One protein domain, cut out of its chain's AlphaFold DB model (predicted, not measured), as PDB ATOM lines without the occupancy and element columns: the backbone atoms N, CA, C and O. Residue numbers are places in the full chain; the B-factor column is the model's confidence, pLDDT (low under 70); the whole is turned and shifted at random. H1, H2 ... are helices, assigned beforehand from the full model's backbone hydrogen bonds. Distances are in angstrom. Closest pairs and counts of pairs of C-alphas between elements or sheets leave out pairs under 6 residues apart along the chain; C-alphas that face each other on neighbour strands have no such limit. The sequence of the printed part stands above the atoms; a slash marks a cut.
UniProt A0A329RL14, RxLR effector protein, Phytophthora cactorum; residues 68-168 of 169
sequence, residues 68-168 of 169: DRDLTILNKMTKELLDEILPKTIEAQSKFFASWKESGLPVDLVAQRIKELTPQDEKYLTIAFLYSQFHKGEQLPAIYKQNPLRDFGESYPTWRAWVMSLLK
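AT A GLANCE: This is residues 68 to 168 of the 169 residues of the protein "RxLR effector protein" of Phytophthora cactorum (UniProt A0A329RL14). The longest helix, H5, runs through the middle of this all-helix domain, with H4 and H7 packed alongside it and H3 crossing over its residues 131 to 135. H1 lies at one end of the longest axis, and the loose stretch round H6 makes the other end, reached by a long link from H5. The printed part has 101 residues, 67 of them in seven named helices, H1 to H7 in order along it, and no named strand. It is compact, with a radius of gyration of the C-alphas of 13.1 A, and elongated in outline, spanning 42 by 26 by 25 A.

HOW THE PARTS SIT: H1, residues 68 to 76, is close to but not clearly touching H4, residues 107 to 117; their closest C-alphas, of Leu 74 and Arg 113, are 7.1 A apart. H2, residues 79 to 85, only just touches H3, residues 90 to 102, with 3 pairs of C-alphas within 8 A; the closest, of Ile 85 and Gln 93, are 6.1 A apart. The hub is H5, residues 122 to 136, which touches four helices. H2 only just touches it, also with 3 pairs; the closest C-alphas, of Leu 82 and Tyr 124, are 6.7 A apart. H3 touches residues 131 to 135 of H5 alone, at a steep tilt of 67 degrees, only just short of about perpendicular; the C-alphas of Phe 97 and Tyr 131 are closest, at 5.9 A. H4 and H5 form a helical hairpin at a shallow tilt of 17 degrees, opposite ways, closest at the C-alphas of Ala 111 and Ala 128, 5.2 A apart. H7, residues 159 to 166, touches H5 at a shallow tilt of 22 degrees, the same way, closest at the C-alphas of Glu 122 and Arg 160, 5.8 A apart. H4 and H7 are apart. H6, residues 148 to 151, is close to but not clearly touching H7; the C-alphas of Leu 149 and Trp 159 are closest, at 6.1 A. Every O i to N i+4 pair is within hydrogen-bond range in H1, H2, H3, H4 and H7, and 8 of 11 are in H5; H6 is too short for such a pair.

IN THESE COORDINATES: H1 begins at C-alpha 68, (205.308, 105.515, 93.810). From first to last C-alpha, H3 measures 17.8 A, H4 15.5 A and H5 22.0 A. H5 begins at C-alpha 122, (222.323, 122.500, 108.950), and H7 ends at C-alpha 166, (210.737, 130.336, 104.603).

THE WHOLE: The two C-alphas farthest apart, of Asp 68 and Gly 153, are 42.2 A apart. The printed part has no cut; the link from H5 to H6, 11 residues, is long. Mean pLDDT of the printed part is 75.7; residues 68 to 71, 141 to 158 and 168 are under 70.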
ATOM      1  N   ASP A  68     204.228 106.490  94.011       59.06
ATOM      2  CA  ASP A  68     205.308 105.515  93.810       59.06
ATOM      3  C   ASP A  68     206.535 106.136  93.119       59.06
ATOM      4  O   ASP A  68     207.694 105.782  93.399       59.06
ATOM      5  N   ARG A  69     206.300 107.101  92.224       59.88
ATOM      6  CA  ARG A  69     207.365 107.812  91.511       59.88
ATOM      7  C   ARG A  69     208.120 108.761  92.439       59.88
ATOM      8  O   ARG A  69     209.358 108.761  92.420       59.88
ATOM      9  N   ASP A  70     207.397 109.486  93.287       63.31
ATOM     10  CA  ASP A  70     207.969 110.376  94.297       63.31
ATOM     11  C   ASP A  70     208.844 109.605  95.289       63.31
ATOM     12  O   ASP A  70     210.019 109.941  95.505       63.31
ATOM     13  N   LEU A  71     208.319 108.501  95.831       65.56
ATOM     14  CA  LEU A  71     209.030 107.652  96.789       65.56
ATOM     15  C   LEU A  71     210.331 107.094  96.204       65.56
ATOM     16  O   LEU A  71     211.352 107.035  96.893       65.56
ATOM     17  N   THR A  72     210.340 106.736  94.919       74.12
ATOM     18  CA  THR A  72     211.529 106.187  94.254       74.12
ATOM     19  C   THR A  72     212.689 107.185  94.202       74.12
ATOM     20  O   THR A  72     213.850 106.797  94.350       74.12
ATOM     21  N   ILE A  73     212.413 108.474  94.007       74.94
ATOM     22  CA  ILE A  73     213.457 109.507  93.908       74.94
ATOM     23  C   ILE A  73     213.912 109.957  95.292       74.94
ATOM     24  O   ILE A  73     215.111 110.122  95.519       74.94
ATOM     25  N   LEU A  74     212.991 110.055  96.248       78.12
ATOM     26  CA  LEU A  74     213.313 110.323  97.651       78.12
ATOM     27  C   LEU A  74     214.150 109.210  98.283       78.12
ATOM     28  O   LEU A  74     215.044 109.481  99.086       78.12
ATOM     29  N   ASN A  75     213.911 107.959  97.886       78.31
ATOM     30  CA  ASN A  75     214.717 106.819  98.315       78.31
ATOM     31  C   ASN A  75     216.131 106.837  97.722       78.31
ATOM     32  O   ASN A  75     217.055 106.320  98.344       78.31
ATOM     33  N   LYS A  76     216.325 107.474  96.560       80.75
ATOM     34  CA  LYS A  76     217.655 107.719  95.977       80.75
ATOM     35  C   LYS A  76     218.387 108.889  96.638       80.75
ATOM     36  O   LYS A  76     219.590 109.035  96.429       80.75
ATOM     37  N   MET A  77     217.699 109.720  97.424       82.88
ATOM     38  CA  MET A  77     218.344 110.777  98.194       82.88
ATOM     39  C   MET A  77     219.138 110.150  99.344       82.88
ATOM     40  O   MET A  77     218.577 109.615 100.299       82.88
ATOM     41  N   THR A  78     220.462 110.222  99.240       84.00
ATOM     42  CA  THR A  78     221.413 109.759 100.256       84.00
ATOM     43  C   THR A  78     222.262 110.924 100.749       84.00
ATOM     44  O   THR A  78     222.371 111.956 100.085       84.00
ATOM     45  N   LYS A  79     222.907 110.768 101.910       82.00
ATOM     46  CA  LYS A  79     223.857 111.770 102.417       82.00
ATOM     47  C   LYS A  79     224.972 112.065 101.404       82.00
ATOM     48  O   LYS A  79     225.322 113.223 101.212       82.00
ATOM     49  N   GLU A  80     225.459 111.036 100.714       82.44
ATOM     50  CA  GLU A  80     226.487 111.150  99.672       82.44
ATOM     51  C   GLU A  80     226.028 112.030  98.505       82.44
ATOM     52  O   GLU A  80     226.767 112.911  98.075       82.44
ATOM     53  N   LEU A  81     224.781 111.862  98.050       83.88
ATOM     54  CA  LEU A  81     224.192 112.720  97.021       83.88
ATOM     55  C   LEU A  81     224.131 114.185  97.490       83.88
ATOM     56  O   LEU A  81     224.452 115.099  96.734       83.88
ATOM     57  N   LEU A  82     223.740 114.424  98.746       84.00
ATOM     58  CA  LEU A  82     223.683 115.776  99.311       84.00
ATOM     59  C   LEU A  82     225.082 116.410  99.417       84.00
ATOM     60  O   LEU A  82     225.242 117.600  99.135       84.00
ATOM     61  N   ASP A  83     226.094 115.621  99.782       82.06
ATOM     62  CA  ASP A  83     227.498 116.041  99.777       82.06
ATOM     63  C   ASP A  83     228.018 116.325  98.363       82.06
ATOM     64  O   ASP A  83     228.848 117.216  98.195       82.06
ATOM     65  N   GLU A  84     227.505 115.636  97.343       82.31
ATOM     66  CA  GLU A  84     227.840 115.893  95.942       82.31
ATOM     67  C   GLU A  84     227.186 117.180  95.411       82.31
ATOM     68  O   GLU A  84     227.776 117.888  94.596       82.31
ATOM     69  N   ILE A  85     225.970 117.504  95.863       80.62
ATOM     70  CA  ILE A  85     225.204 118.675  95.404       80.62
ATOM     71  C   ILE A  85     225.761 119.982  95.984       80.62
ATOM     72  O   ILE A  85     225.833 120.986  95.273       80.62
ATOM     73  N   LEU A  86     226.184 119.991  97.252       76.75
ATOM     74  CA  LEU A  86     226.674 121.200  97.931       76.75
ATOM     75  C   LEU A  86     227.832 121.936  97.222       76.75
ATOM     76  O   LEU A  86     227.743 123.158  97.103       76.75
ATOM     77  N   PRO A  87     228.909 121.267  96.763       76.25
ATOM     78  CA  PRO A  87     230.052 121.933  96.135       76.25
ATOM     79  C   PRO A  87     229.862 122.210  94.636       76.25
ATOM     80  O   PRO A  87     230.730 122.831  94.020       76.25
ATOM     81  N   LYS A  88     228.779 121.722  94.018       76.50
ATOM     82  CA  LYS A  88     228.538 121.869  92.578       76.50
ATOM     83  C   LYS A  88     228.214 123.314  92.189       76.50
ATOM     84  O   LYS A  88     227.698 124.097  92.980       76.50
ATOM     85  N   THR A  89     228.485 123.644  90.928       77.25
ATOM     86  CA  THR A  89     228.083 124.921  90.325       77.25
ATOM     87  C   THR A  89     226.560 125.048  90.268       77.25
ATOM     88  O   THR A  89     225.844 124.043  90.246       77.25
ATOM     89  N   ILE A  90     226.062 126.283  90.167       77.00
ATOM     90  CA  ILE A  90     224.625 126.592  90.054       77.00
ATOM     91  C   ILE A  90     223.966 125.784  88.927       77.00
ATOM     92  O   ILE A  90     222.896 125.216  89.112       77.00
ATOM     93  N   GLU A  91     224.622 125.687  87.767       76.56
ATOM     94  CA  GLU A  91     224.118 124.938  86.606       76.56
ATOM     95  C   GLU A  91     224.022 123.430  86.853       76.56
ATOM     96  O   GLU A  91     223.167 122.747  86.294       76.56
ATOM     97  N   ALA A  92     224.923 122.877  87.660       78.31
ATOM     98  CA  ALA A  92     224.872 121.466  88.001       78.31
ATOM     99  C   ALA A  92     223.801 121.209  89.070       78.31
ATOM    100  O   ALA A  92     223.073 120.227  88.961       78.31
ATOM    101  N   GLN A  93     223.641 122.112  90.044       81.56
ATOM    102  CA  GLN A  93     222.560 122.055  91.032       81.56
ATOM    103  C   GLN A  93     221.179 122.184  90.377       81.56
ATOM    104  O   GLN A  93     220.282 121.403  90.684       81.56
ATOM    105  N   SER A  94     221.017 123.093  89.412       81.38
ATOM    106  CA  SER A  94     219.748 123.280  88.702       81.38
ATOM    107  C   SER A  94     219.314 122.038  87.924       81.38
ATOM    108  O   SER A  94     218.120 121.779  87.842       81.38
ATOM    109  N   LYS A  95     220.245 121.215  87.420       85.44
ATOM    110  CA  LYS A  95     219.916 119.920  86.793       85.44
ATOM    111  C   LYS A  95     219.342 118.912  87.791       85.44
ATOM    112  O   LYS A  95     218.406 118.193  87.452       85.44
ATOM    113  N   PHE A  96     219.868 118.866  89.017       83.44
ATOM    114  CA  PHE A  96     219.289 118.037  90.081       83.44
ATOM    115  C   PHE A  96     217.916 118.559  90.506       83.44
ATOM    116  O   PHE A  96     216.982 117.785  90.670       83.44
ATOM    117  N   PHE A  97     217.761 119.874  90.622       87.69
ATOM    118  CA  PHE A  97     216.477 120.476  90.974       87.69
ATOM    119  C   PHE A  97     215.436 120.323  89.864       87.69
ATOM    120  O   PHE A  97     214.262 120.115  90.155       87.69
ATOM    121  N   ALA A  98     215.853 120.362  88.599       86.00
ATOM    122  CA  ALA A  98     214.992 120.071  87.463       86.00
ATOM    123  C   ALA A  98     214.459 118.638  87.535       86.00
ATOM    124  O   ALA A  98     213.254 118.456  87.420       86.00
ATOM    125  N   SER A  99     215.308 117.644  87.821       86.25
ATOM    126  CA  SER A  99     214.846 116.254  87.927       86.25
ATOM    127  C   SER A  99     213.880 116.035  89.096       86.25
ATOM    128  O   SER A  99     212.930 115.264  88.970       86.25
ATOM    129  N   TRP A 100     214.063 116.748  90.211       87.00
ATOM    130  CA  TRP A 100     213.119 116.719  91.333       87.00
ATOM    131  C   TRP A 100     211.787 117.388  90.977       87.00
ATOM    132  O   TRP A 100     210.732 116.811  91.232       87.00
ATOM    133  N   LYS A 101     211.829 118.546  90.307       86.00
ATOM    134  CA  LYS A 101     210.635 119.281  89.867       86.00
ATOM    135  C   LYS A 101     209.844 118.524  88.799       86.00
ATOM    136  O   LYS A 101     208.627 118.444  88.893       86.00
ATOM    137  N   GLU A 102     210.520 117.943  87.809       85.69
ATOM    138  CA  GLU A 102     209.913 117.101  86.762       85.69
ATOM    139  C   GLU A 102     209.216 115.866  87.330       85.69
ATOM    140  O   GLU A 102     208.320 115.307  86.698       85.69
ATOM    141  N   SER A 103     209.643 115.432  88.510       82.44
ATOM    142  CA  SER A 103     209.063 114.278  89.179       82.44
ATOM    143  C   SER A 103     207.906 114.631  90.098       82.44
ATOM    144  O   SER A 103     207.277 113.715  90.588       82.44
ATOM    145  N   GLY A 104     207.602 115.920  90.286       82.44
ATOM    146  CA  GLY A 104     206.491 116.369  91.124       82.44
ATOM    147  C   GLY A 104     206.840 116.546  92.601       82.44
ATOM    148  O   GLY A 104     205.954 116.867  93.388       82.44
ATOM    149  N   LEU A 105     208.117 116.420  92.986       84.12
ATOM    150  CA  LEU A 105     208.505 116.408  94.396       84.12
ATOM    151  C   LEU A 105     208.250 117.758  95.085       84.12
ATOM    152  O   LEU A 105     208.913 118.754  94.751       84.12
ATOM    153  N   PRO A 106     207.380 117.804  96.112       86.62
ATOM    154  CA  PRO A 106     207.141 119.026  96.858       86.62
ATOM    155  C   PRO A 106     208.348 119.375  97.734       86.62
ATOM    156  O   PRO A 106     209.037 118.513  98.290       86.62
ATOM    157  N   VAL A 107     208.597 120.676  97.873       86.19
ATOM    158  CA  VAL A 107     209.749 121.221  98.609       86.19
ATOM    159  C   VAL A 107     209.762 120.750 100.067       86.19
ATOM    160  O   VAL A 107     210.822 120.399 100.586       86.19
ATOM    161  N   ASP A 108     208.594 120.674 100.706       86.00
ATOM    162  CA  ASP A 108     208.450 120.239 102.100       86.00
ATOM    163  C   ASP A 108     208.945 118.818 102.323       86.00
ATOM    164  O   ASP A 108     209.615 118.526 103.317       86.00
ATOM    165  N   LEU A 109     208.657 117.939 101.368       85.81
ATOM    166  CA  LEU A 109     209.005 116.530 101.446       85.81
ATOM    167  C   LEU A 109     210.513 116.350 101.227       85.81
ATOM    168  O   LEU A 109     211.174 115.642 101.989       85.81
ATOM    169  N   VAL A 110     211.105 117.099 100.290       86.75
ATOM    170  CA  VAL A 110     212.569 117.179 100.138       86.75
ATOM    171  C   VAL A 110     213.231 117.698 101.421       86.75
ATOM    172  O   VAL A 110     214.206 117.118 101.903       86.75
ATOM    173  N   ALA A 111     212.689 118.756 102.029       86.31
ATOM    174  CA  ALA A 111     213.213 119.324 103.268       86.31
ATOM    175  C   ALA A 111     213.104 118.348 104.451       86.31
ATOM    176  O   ALA A 111     214.032 118.246 105.260       86.31
ATOM    177  N   GLN A 112     211.992 117.621 104.558       87.50
ATOM    178  CA  GLN A 112     211.807 116.578 105.559       87.50
ATOM    179  C   GLN A 112     212.815 115.446 105.360       87.50
ATOM    180  O   GLN A 112     213.500 115.070 106.313       87.50
ATOM    181  N   ARG A 113     212.984 114.968 104.124       87.69
ATOM    182  CA  ARG A 113     213.920 113.888 103.811       87.69
ATOM    183  C   ARG A 113     215.362 114.255 104.153       87.69
ATOM    184  O   ARG A 113     216.081 113.454 104.744       87.69
ATOM    185  N   ILE A 114     215.770 115.489 103.860       87.38
ATOM    186  CA  ILE A 114     217.091 116.000 104.246       87.38
ATOM    187  C   ILE A 114     217.258 115.979 105.772       87.38
ATOM    188  O   ILE A 114     218.284 115.519 106.260       87.38
ATOM    189  N   LYS A 115     216.251 116.404 106.549       85.31
ATOM    190  CA  LYS A 115     216.327 116.354 108.023       85.31
ATOM    191  C   LYS A 115     216.440 114.940 108.574       85.31
ATOM    192  O   LYS A 115     217.114 114.753 109.582       85.31
ATOM    193  N   GLU A 116     215.753 113.980 107.965       87.69
ATOM    194  CA  GLU A 116     215.826 112.574 108.368       87.69
ATOM    195  C   GLU A 116     217.229 112.006 108.131       87.69
ATOM    196  O   GLU A 116     217.767 111.310 108.989       87.69
ATOM    197  N   LEU A 117     217.846 112.341 106.992       85.75
ATOM    198  CA  LEU A 117     219.184 111.869 106.626       85.75
ATOM    199  C   LEU A 117     220.297 112.561 107.420       85.75
ATOM    200  O   LEU A 117     221.300 111.934 107.763       85.75
ATOM    201  N   THR A 118     220.156 113.860 107.676       83.81
ATOM    202  CA  THR A 118     221.210 114.691 108.266       83.81
ATOM    203  C   THR A 118     220.657 115.625 109.353       83.81
ATOM    204  O   THR A 118     220.705 116.852 109.238       83.81
ATOM    205  N   PRO A 119     220.169 115.074 110.482       79.25
ATOM    206  CA  PRO A 119     219.443 115.843 111.495       79.25
ATOM    207  C   PRO A 119     220.285 116.905 112.210       79.25
ATOM    208  O   PRO A 119     219.711 117.836 112.777       79.25
ATOM    209  N   GLN A 120     221.615 116.775 112.208       76.44
ATOM    210  CA  GLN A 120     222.544 117.688 112.889       76.44
ATOM    211  C   GLN A 120     223.271 118.651 111.937       76.44
ATOM    212  O   GLN A 120     223.825 119.650 112.390       76.44
ATOM    213  N   ASP A 121     223.246 118.397 110.627       75.62
ATOM    214  CA  ASP A 121     224.056 119.137 109.658       75.62
ATOM    215  C   ASP A 121     223.207 120.193 108.931       75.62
ATOM    216  O   ASP A 121     222.639 119.958 107.862       75.62
ATOM    217  N   GLU A 122     223.155 121.406 109.485       74.31
ATOM    218  CA  GLU A 122     222.323 122.500 108.950       74.31
ATOM    219  C   GLU A 122     222.709 122.936 107.526       74.31
ATOM    220  O   GLU A 122     221.893 123.517 106.810       74.31
ATOM    221  N   LYS A 123     223.934 122.621 107.084       78.00
ATOM    222  CA  LYS A 123     224.426 122.937 105.735       78.00
ATOM    223  C   LYS A 123     223.556 122.339 104.626       78.00
ATOM    224  O   LYS A 123     223.394 122.966 103.584       78.00
ATOM    225  N   TYR A 124     222.968 121.159 104.842       82.25
ATOM    226  CA  TYR A 124     222.170 120.490 103.812       82.25
ATOM    227  C   TYR A 124     220.773 121.091 103.669       82.25
ATOM    228  O   TYR A 124     220.171 120.971 102.607       82.25
ATOM    229  N   LEU A 125     220.271 121.812 104.678       82.38
ATOM    230  CA  LEU A 125     219.006 122.546 104.556       82.38
ATOM    231  C   LEU A 125     219.094 123.669 103.521       82.38
ATOM    232  O   LEU A 125     218.080 124.047 102.938       82.38
ATOM    233  N   THR A 126     220.301 124.146 103.214       80.38
ATOM    234  CA  THR A 126     220.513 125.072 102.101       80.38
ATOM    235  C   THR A 126     220.090 124.459 100.767       80.38
ATOM    236  O   THR A 126     219.593 125.180  99.914       80.38
ATOM    237  N   ILE A 127     220.199 123.139 100.588       84.12
ATOM    238  CA  ILE A 127     219.723 122.460  99.373       84.12
ATOM    239  C   ILE A 127     218.201 122.584  99.258       84.12
ATOM    240  O   ILE A 127     217.705 122.916  98.187       84.12
ATOM    241  N   ALA A 128     217.464 122.387 100.357       85.31
ATOM    242  CA  ALA A 128     216.011 122.570 100.371       85.31
ATOM    243  C   ALA A 128     215.619 124.022 100.057       85.31
ATOM    244  O   ALA A 128     214.702 124.266  99.277       85.31
ATOM    245  N   PHE A 129     216.357 124.991 100.604       84.06
ATOM    246  CA  PHE A 129     216.155 126.407 100.303       84.06
ATOM    247  C   PHE A 129     216.419 126.741  98.826       84.06
ATOM    248  O   PHE A 129     215.590 127.379  98.180       84.06
ATOM    249  N   LEU A 130     217.537 126.281  98.262       84.69
ATOM    250  CA  LEU A 130     217.858 126.478  96.845       84.69
ATOM    251  C   LEU A 130     216.820 125.814  95.936       84.69
ATOM    252  O   LEU A 130     216.389 126.415  94.953       84.69
ATOM    253  N   TYR A 131     216.367 124.612  96.300       86.81
ATOM    254  CA  TYR A 131     215.289 123.931  95.594       86.81
ATOM    255  C   TYR A 131     213.983 124.731  95.650       86.81
ATOM    256  O   TYR A 131     213.328 124.871  94.624       86.81
ATOM    257  N   SER A 132     213.639 125.331  96.796       86.81
ATOM    258  CA  SER A 132     212.447 126.182  96.932       86.81
ATOM    259  C   SER A 132     212.475 127.392  95.991       86.81
ATOM    260  O   SER A 132     211.493 127.652  95.297       86.81
ATOM    261  N   GLN A 133     213.625 128.067  95.881       84.62
ATOM    262  CA  GLN A 133     213.808 129.185  94.952       84.62
ATOM    263  C   GLN A 133     213.695 128.722  93.499       84.62
ATOM    264  O   GLN A 133     212.938 129.296  92.718       84.62
ATOM    265  N   PHE A 134     214.364 127.621  93.146       86.19
ATOM    266  CA  PHE A 134     214.252 127.027  91.813       86.19
ATOM    267  C   PHE A 134     212.809 126.619  91.476       86.19
ATOM    268  O   PHE A 134     212.330 126.837  90.361       86.19
ATOM    269  N   HIS A 135     212.087 126.056  92.445       85.38
ATOM    270  CA  HIS A 135     210.702 125.635  92.283       85.38
ATOM    271  C   HIS A 135     209.795 126.835  91.971       85.38
ATOM    272  O   HIS A 135     209.021 126.760  91.009       85.38
ATOM    273  N   LYS A 136     209.974 127.948  92.702       85.50
ATOM    274  CA  LYS A 136     209.294 129.246  92.513       85.50
ATOM    275  C   LYS A 136     209.753 130.018  91.257       85.50
ATOM    276  O   LYS A 136     209.108 130.989  90.877       85.50
ATOM    277  N   GLY A 137     210.810 129.568  90.572       80.81
ATOM    278  CA  GLY A 137     211.364 130.228  89.380       80.81
ATOM    279  C   GLY A 137     212.266 131.427  89.693       80.81
ATOM    280  O   GLY A 137     212.541 132.240  88.811       80.81
ATOM    281  N   GLU A 138     212.723 131.544  90.937       81.62
ATOM    282  CA  GLU A 138     213.640 132.586  91.392       81.62
ATOM    283  C   GLU A 138     215.091 132.258  90.997       81.62
ATOM    284  O   GLU A 138     215.462 131.101  90.770       81.62
ATOM    285  N   GLN A 139     215.935 133.288  90.890       73.00
ATOM    286  CA  GLN A 139     217.348 133.097  90.557       73.00
ATOM    287  C   GLN A 139     218.087 132.428  91.718       73.00
ATOM    288  O   GLN A 139     218.094 132.935  92.837       73.00
ATOM    289  N   LEU A 140     218.767 131.317  91.430       72.19
ATOM    290  CA  LEU A 140     219.586 130.617  92.415       72.19
ATOM    291  C   LEU A 140     220.733 131.527  92.898       72.19
ATOM    292  O   LEU A 140     221.530 131.989  92.074       72.19
ATOM    293  N   PRO A 141     220.864 131.779  94.212       64.94
ATOM    294  CA  PRO A 141     221.958 132.579  94.738       64.94
ATOM    295  C   PRO A 141     223.289 131.866  94.491       64.94
ATOM    296  O   PRO A 141     223.441 130.673  94.746       64.94
ATOM    297  N   ALA A 142     224.270 132.618  93.993       53.94
ATOM    298  CA  ALA A 142     225.462 132.057  93.367       53.94
ATOM    299  C   ALA A 142     226.427 131.294  94.287       53.94
ATOM    300  O   ALA A 142     227.378 130.682  93.806       53.94
ATOM    301  N   ILE A 143     226.238 131.365  95.606       53.31
ATOM    302  CA  ILE A 143     227.192 130.849  96.582       53.31
ATOM    303  C   ILE A 143     226.432 130.269  97.773       53.31
ATOM    304  O   ILE A 143     225.591 130.941  98.374       53.31
ATOM    305  N   TYR A 144     226.802 129.049  98.171       53.94
ATOM    306  CA  TYR A 144     226.553 128.548  99.520       53.94
ATOM    307  C   TYR A 144     227.249 129.486 100.516       53.94
ATOM    308  O   TYR A 144     228.459 129.410 100.735       53.94
ATOM    309  N   LYS A 145     226.502 130.418 101.111       53.75
ATOM    310  CA  LYS A 145     226.992 131.181 102.260       53.75
ATOM    311  C   LYS A 145     226.998 130.227 103.452       53.75
ATOM    312  O   LYS A 145     225.944 129.849 103.955       53.75
ATOM    313  N   GLN A 146     228.185 129.816 103.886       46.47
ATOM    314  CA  GLN A 146     228.377 129.063 105.120       46.47
ATOM    315  C   GLN A 146     227.895 129.952 106.278       46.47
ATOM    316  O   GLN A 146     228.603 130.849 106.720       46.47
ATOM    317  N   ASN A 147     226.650 129.735 106.706       52.41
ATOM    318  CA  ASN A 147     225.918 130.516 107.706       52.41
ATOM    319  C   ASN A 147     225.530 131.960 107.281       52.41
ATOM    320  O   ASN A 147     226.176 132.934 107.672       52.41
ATOM    321  N   PRO A 148     224.429 132.130 106.524       52.34
ATOM    322  CA  PRO A 148     223.926 133.438 106.086       52.34
ATOM    323  C   PRO A 148     223.459 134.335 107.233       52.34
ATOM    324  O   PRO A 148     223.358 135.544 107.050       52.34
ATOM    325  N   LEU A 149     223.212 133.776 108.425       49.12
ATOM    326  CA  LEU A 149     222.715 134.527 109.580       49.12
ATOM    327  C   LEU A 149     223.699 135.533 110.172       49.12
ATOM    328  O   LEU A 149     223.278 136.364 110.972       49.12
ATOM    329  N   ARG A 150     224.974 135.526 109.762       48.75
ATOM    330  CA  ARG A 150     225.896 136.612 110.129       48.75
ATOM    331  C   ARG A 150     225.372 137.989 109.697       48.75
ATOM    332  O   ARG A 150     225.692 138.969 110.359       48.75
ATOM    333  N   ASP A 151     224.540 138.030 108.654       52.44
ATOM    334  CA  ASP A 151     224.001 139.262 108.074       52.44
ATOM    335  C   ASP A 151     222.551 139.579 108.530       52.44
ATOM    336  O   ASP A 151     222.066 140.672 108.253       52.44
ATOM    337  N   PHE A 152     221.841 138.667 109.226       52.69
ATOM    338  CA  PHE A 152     220.385 138.786 109.490       52.69
ATOM    339  C   PHE A 152     219.977 139.122 110.941       52.69
ATOM    340  O   PHE A 152     218.783 139.270 111.216       52.69
ATOM    341  N   GLY A 153     220.929 139.306 111.862       53.78
ATOM    342  CA  GLY A 153     220.641 139.706 113.249       53.78
ATOM    343  C   GLY A 153     219.813 138.686 114.056       53.78
ATOM    344  O   GLY A 153     219.478 137.607 113.575       53.78
ATOM    345  N   GLU A 154     219.479 139.035 115.306       54.94
ATOM    346  CA  GLU A 154     218.884 138.154 116.343       54.94
ATOM    347  C   GLU A 154     217.482 137.583 116.033       54.94
ATOM    348  O   GLU A 154     216.915 136.859 116.849       54.94
ATOM    349  N   SER A 155     216.906 137.869 114.862       58.81
ATOM    350  CA  SER A 155     215.530 137.474 114.517       58.81
ATOM    351  C   SER A 155     215.340 135.955 114.410       58.81
ATOM    352  O   SER A 155     214.217 135.468 114.527       58.81
ATOM    353  N   TYR A 156     216.424 135.199 114.196       55.97
ATOM    354  CA  TYR A 156     216.396 133.742 114.110       55.97
ATOM    355  C   TYR A 156     217.564 133.124 114.888       55.97
ATOM    356  O   TYR A 156     218.715 133.487 114.643       55.97
ATOM    357  N   PRO A 157     217.306 132.158 115.791       63.72
ATOM    358  CA  PRO A 157     218.343 131.588 116.651       63.72
ATOM    359  C   PRO A 157     219.337 130.690 115.898       63.72
ATOM    360  O   PRO A 157     220.467 130.529 116.351       63.72
ATOM    361  N   THR A 158     218.942 130.100 114.761       69.81
ATOM    362  CA  THR A 158     219.808 129.248 113.924       69.81
ATOM    363  C   THR A 158     219.436 129.328 112.446       69.81
ATOM    364  O   THR A 158     218.301 129.670 112.098       69.81
ATOM    365  N   TRP A 159     220.386 129.006 111.556       70.19
ATOM    366  CA  TRP A 159     220.182 129.048 110.098       70.19
ATOM    367  C   TRP A 159     219.034 128.127 109.705       70.19
ATOM    368  O   TRP A 159     218.151 128.493 108.931       70.19
ATOM    369  N   ARG A 160     218.984 126.965 110.353       70.62
ATOM    370  CA  ARG A 160     217.862 126.038 110.292       70.62
ATOM    371  C   ARG A 160     216.519 126.687 110.621       70.62
ATOM    372  O   ARG A 160     215.560 126.427 109.904       70.62
ATOM    373  N   ALA A 161     216.419 127.486 111.683       70.81
ATOM    374  CA  ALA A 161     215.158 128.128 112.061       70.81
ATOM    375  C   ALA A 161     214.666 129.096 110.973       70.81
ATOM    376  O   ALA A 161     213.480 129.083 110.651       70.81
ATOM    377  N   TRP A 162     215.582 129.856 110.368       75.19
ATOM    378  CA  TRP A 162     215.283 130.767 109.261       75.19
ATOM    379  C   TRP A 162     214.886 130.033 107.975       75.19
ATOM    380  O   TRP A 162     213.860 130.338 107.375       75.19
ATOM    381  N   VAL A 163     215.640 129.008 107.561       73.06
ATOM    382  CA  VAL A 163     215.270 128.221 106.370       73.06
ATOM    383  C   VAL A 163     213.898 127.590 106.575       73.06
ATOM    384  O   VAL A 163     213.045 127.645 105.697       73.06
ATOM    385  N   MET A 164     213.643 127.046 107.763       76.12
ATOM    386  CA  MET A 164     212.360 126.429 108.065       76.12
ATOM    387  C   MET A 164     211.192 127.406 108.151       76.12
ATOM    388  O   MET A 164     210.065 126.964 107.956       76.12
ATOM    389  N   SER A 165     211.409 128.689 108.456       75.00
ATOM    390  CA  SER A 165     210.331 129.679 108.375       75.00
ATOM    391  C   SER A 165     209.982 130.027 106.932       75.00
ATOM    392  O   SER A 165     208.810 130.216 106.643       75.00
ATOM    393  N   LEU A 166     210.965 130.052 106.027       72.56
ATOM    394  CA  LEU A 166     210.737 130.336 104.603       72.56
ATOM    395  C   LEU A 166     210.049 129.196 103.847       72.56
ATOM    396  O   LEU A 166     209.449 129.421 102.802       72.56
ATOM    397  N   LEU A 167     210.152 127.975 104.366       71.56
ATOM    398  CA  LEU A 167     209.515 126.790 103.791       71.56
ATOM    399  C   LEU A 167     208.051 126.605 104.233       71.56
ATOM    400  O   LEU A 167     207.427 125.651 103.810       71.56
ATOM    401  N   LYS A 168     207.503 127.459 105.107       66.06
ATOM    402  CA  LYS A 168     206.118 127.339 105.617       66.06
ATOM    403  C   LYS A 168     205.072 128.137 104.818       66.06
ATOM    404  O   LYS A 168     203.927 128.200 105.262       66.06
TER     405      LYS A 168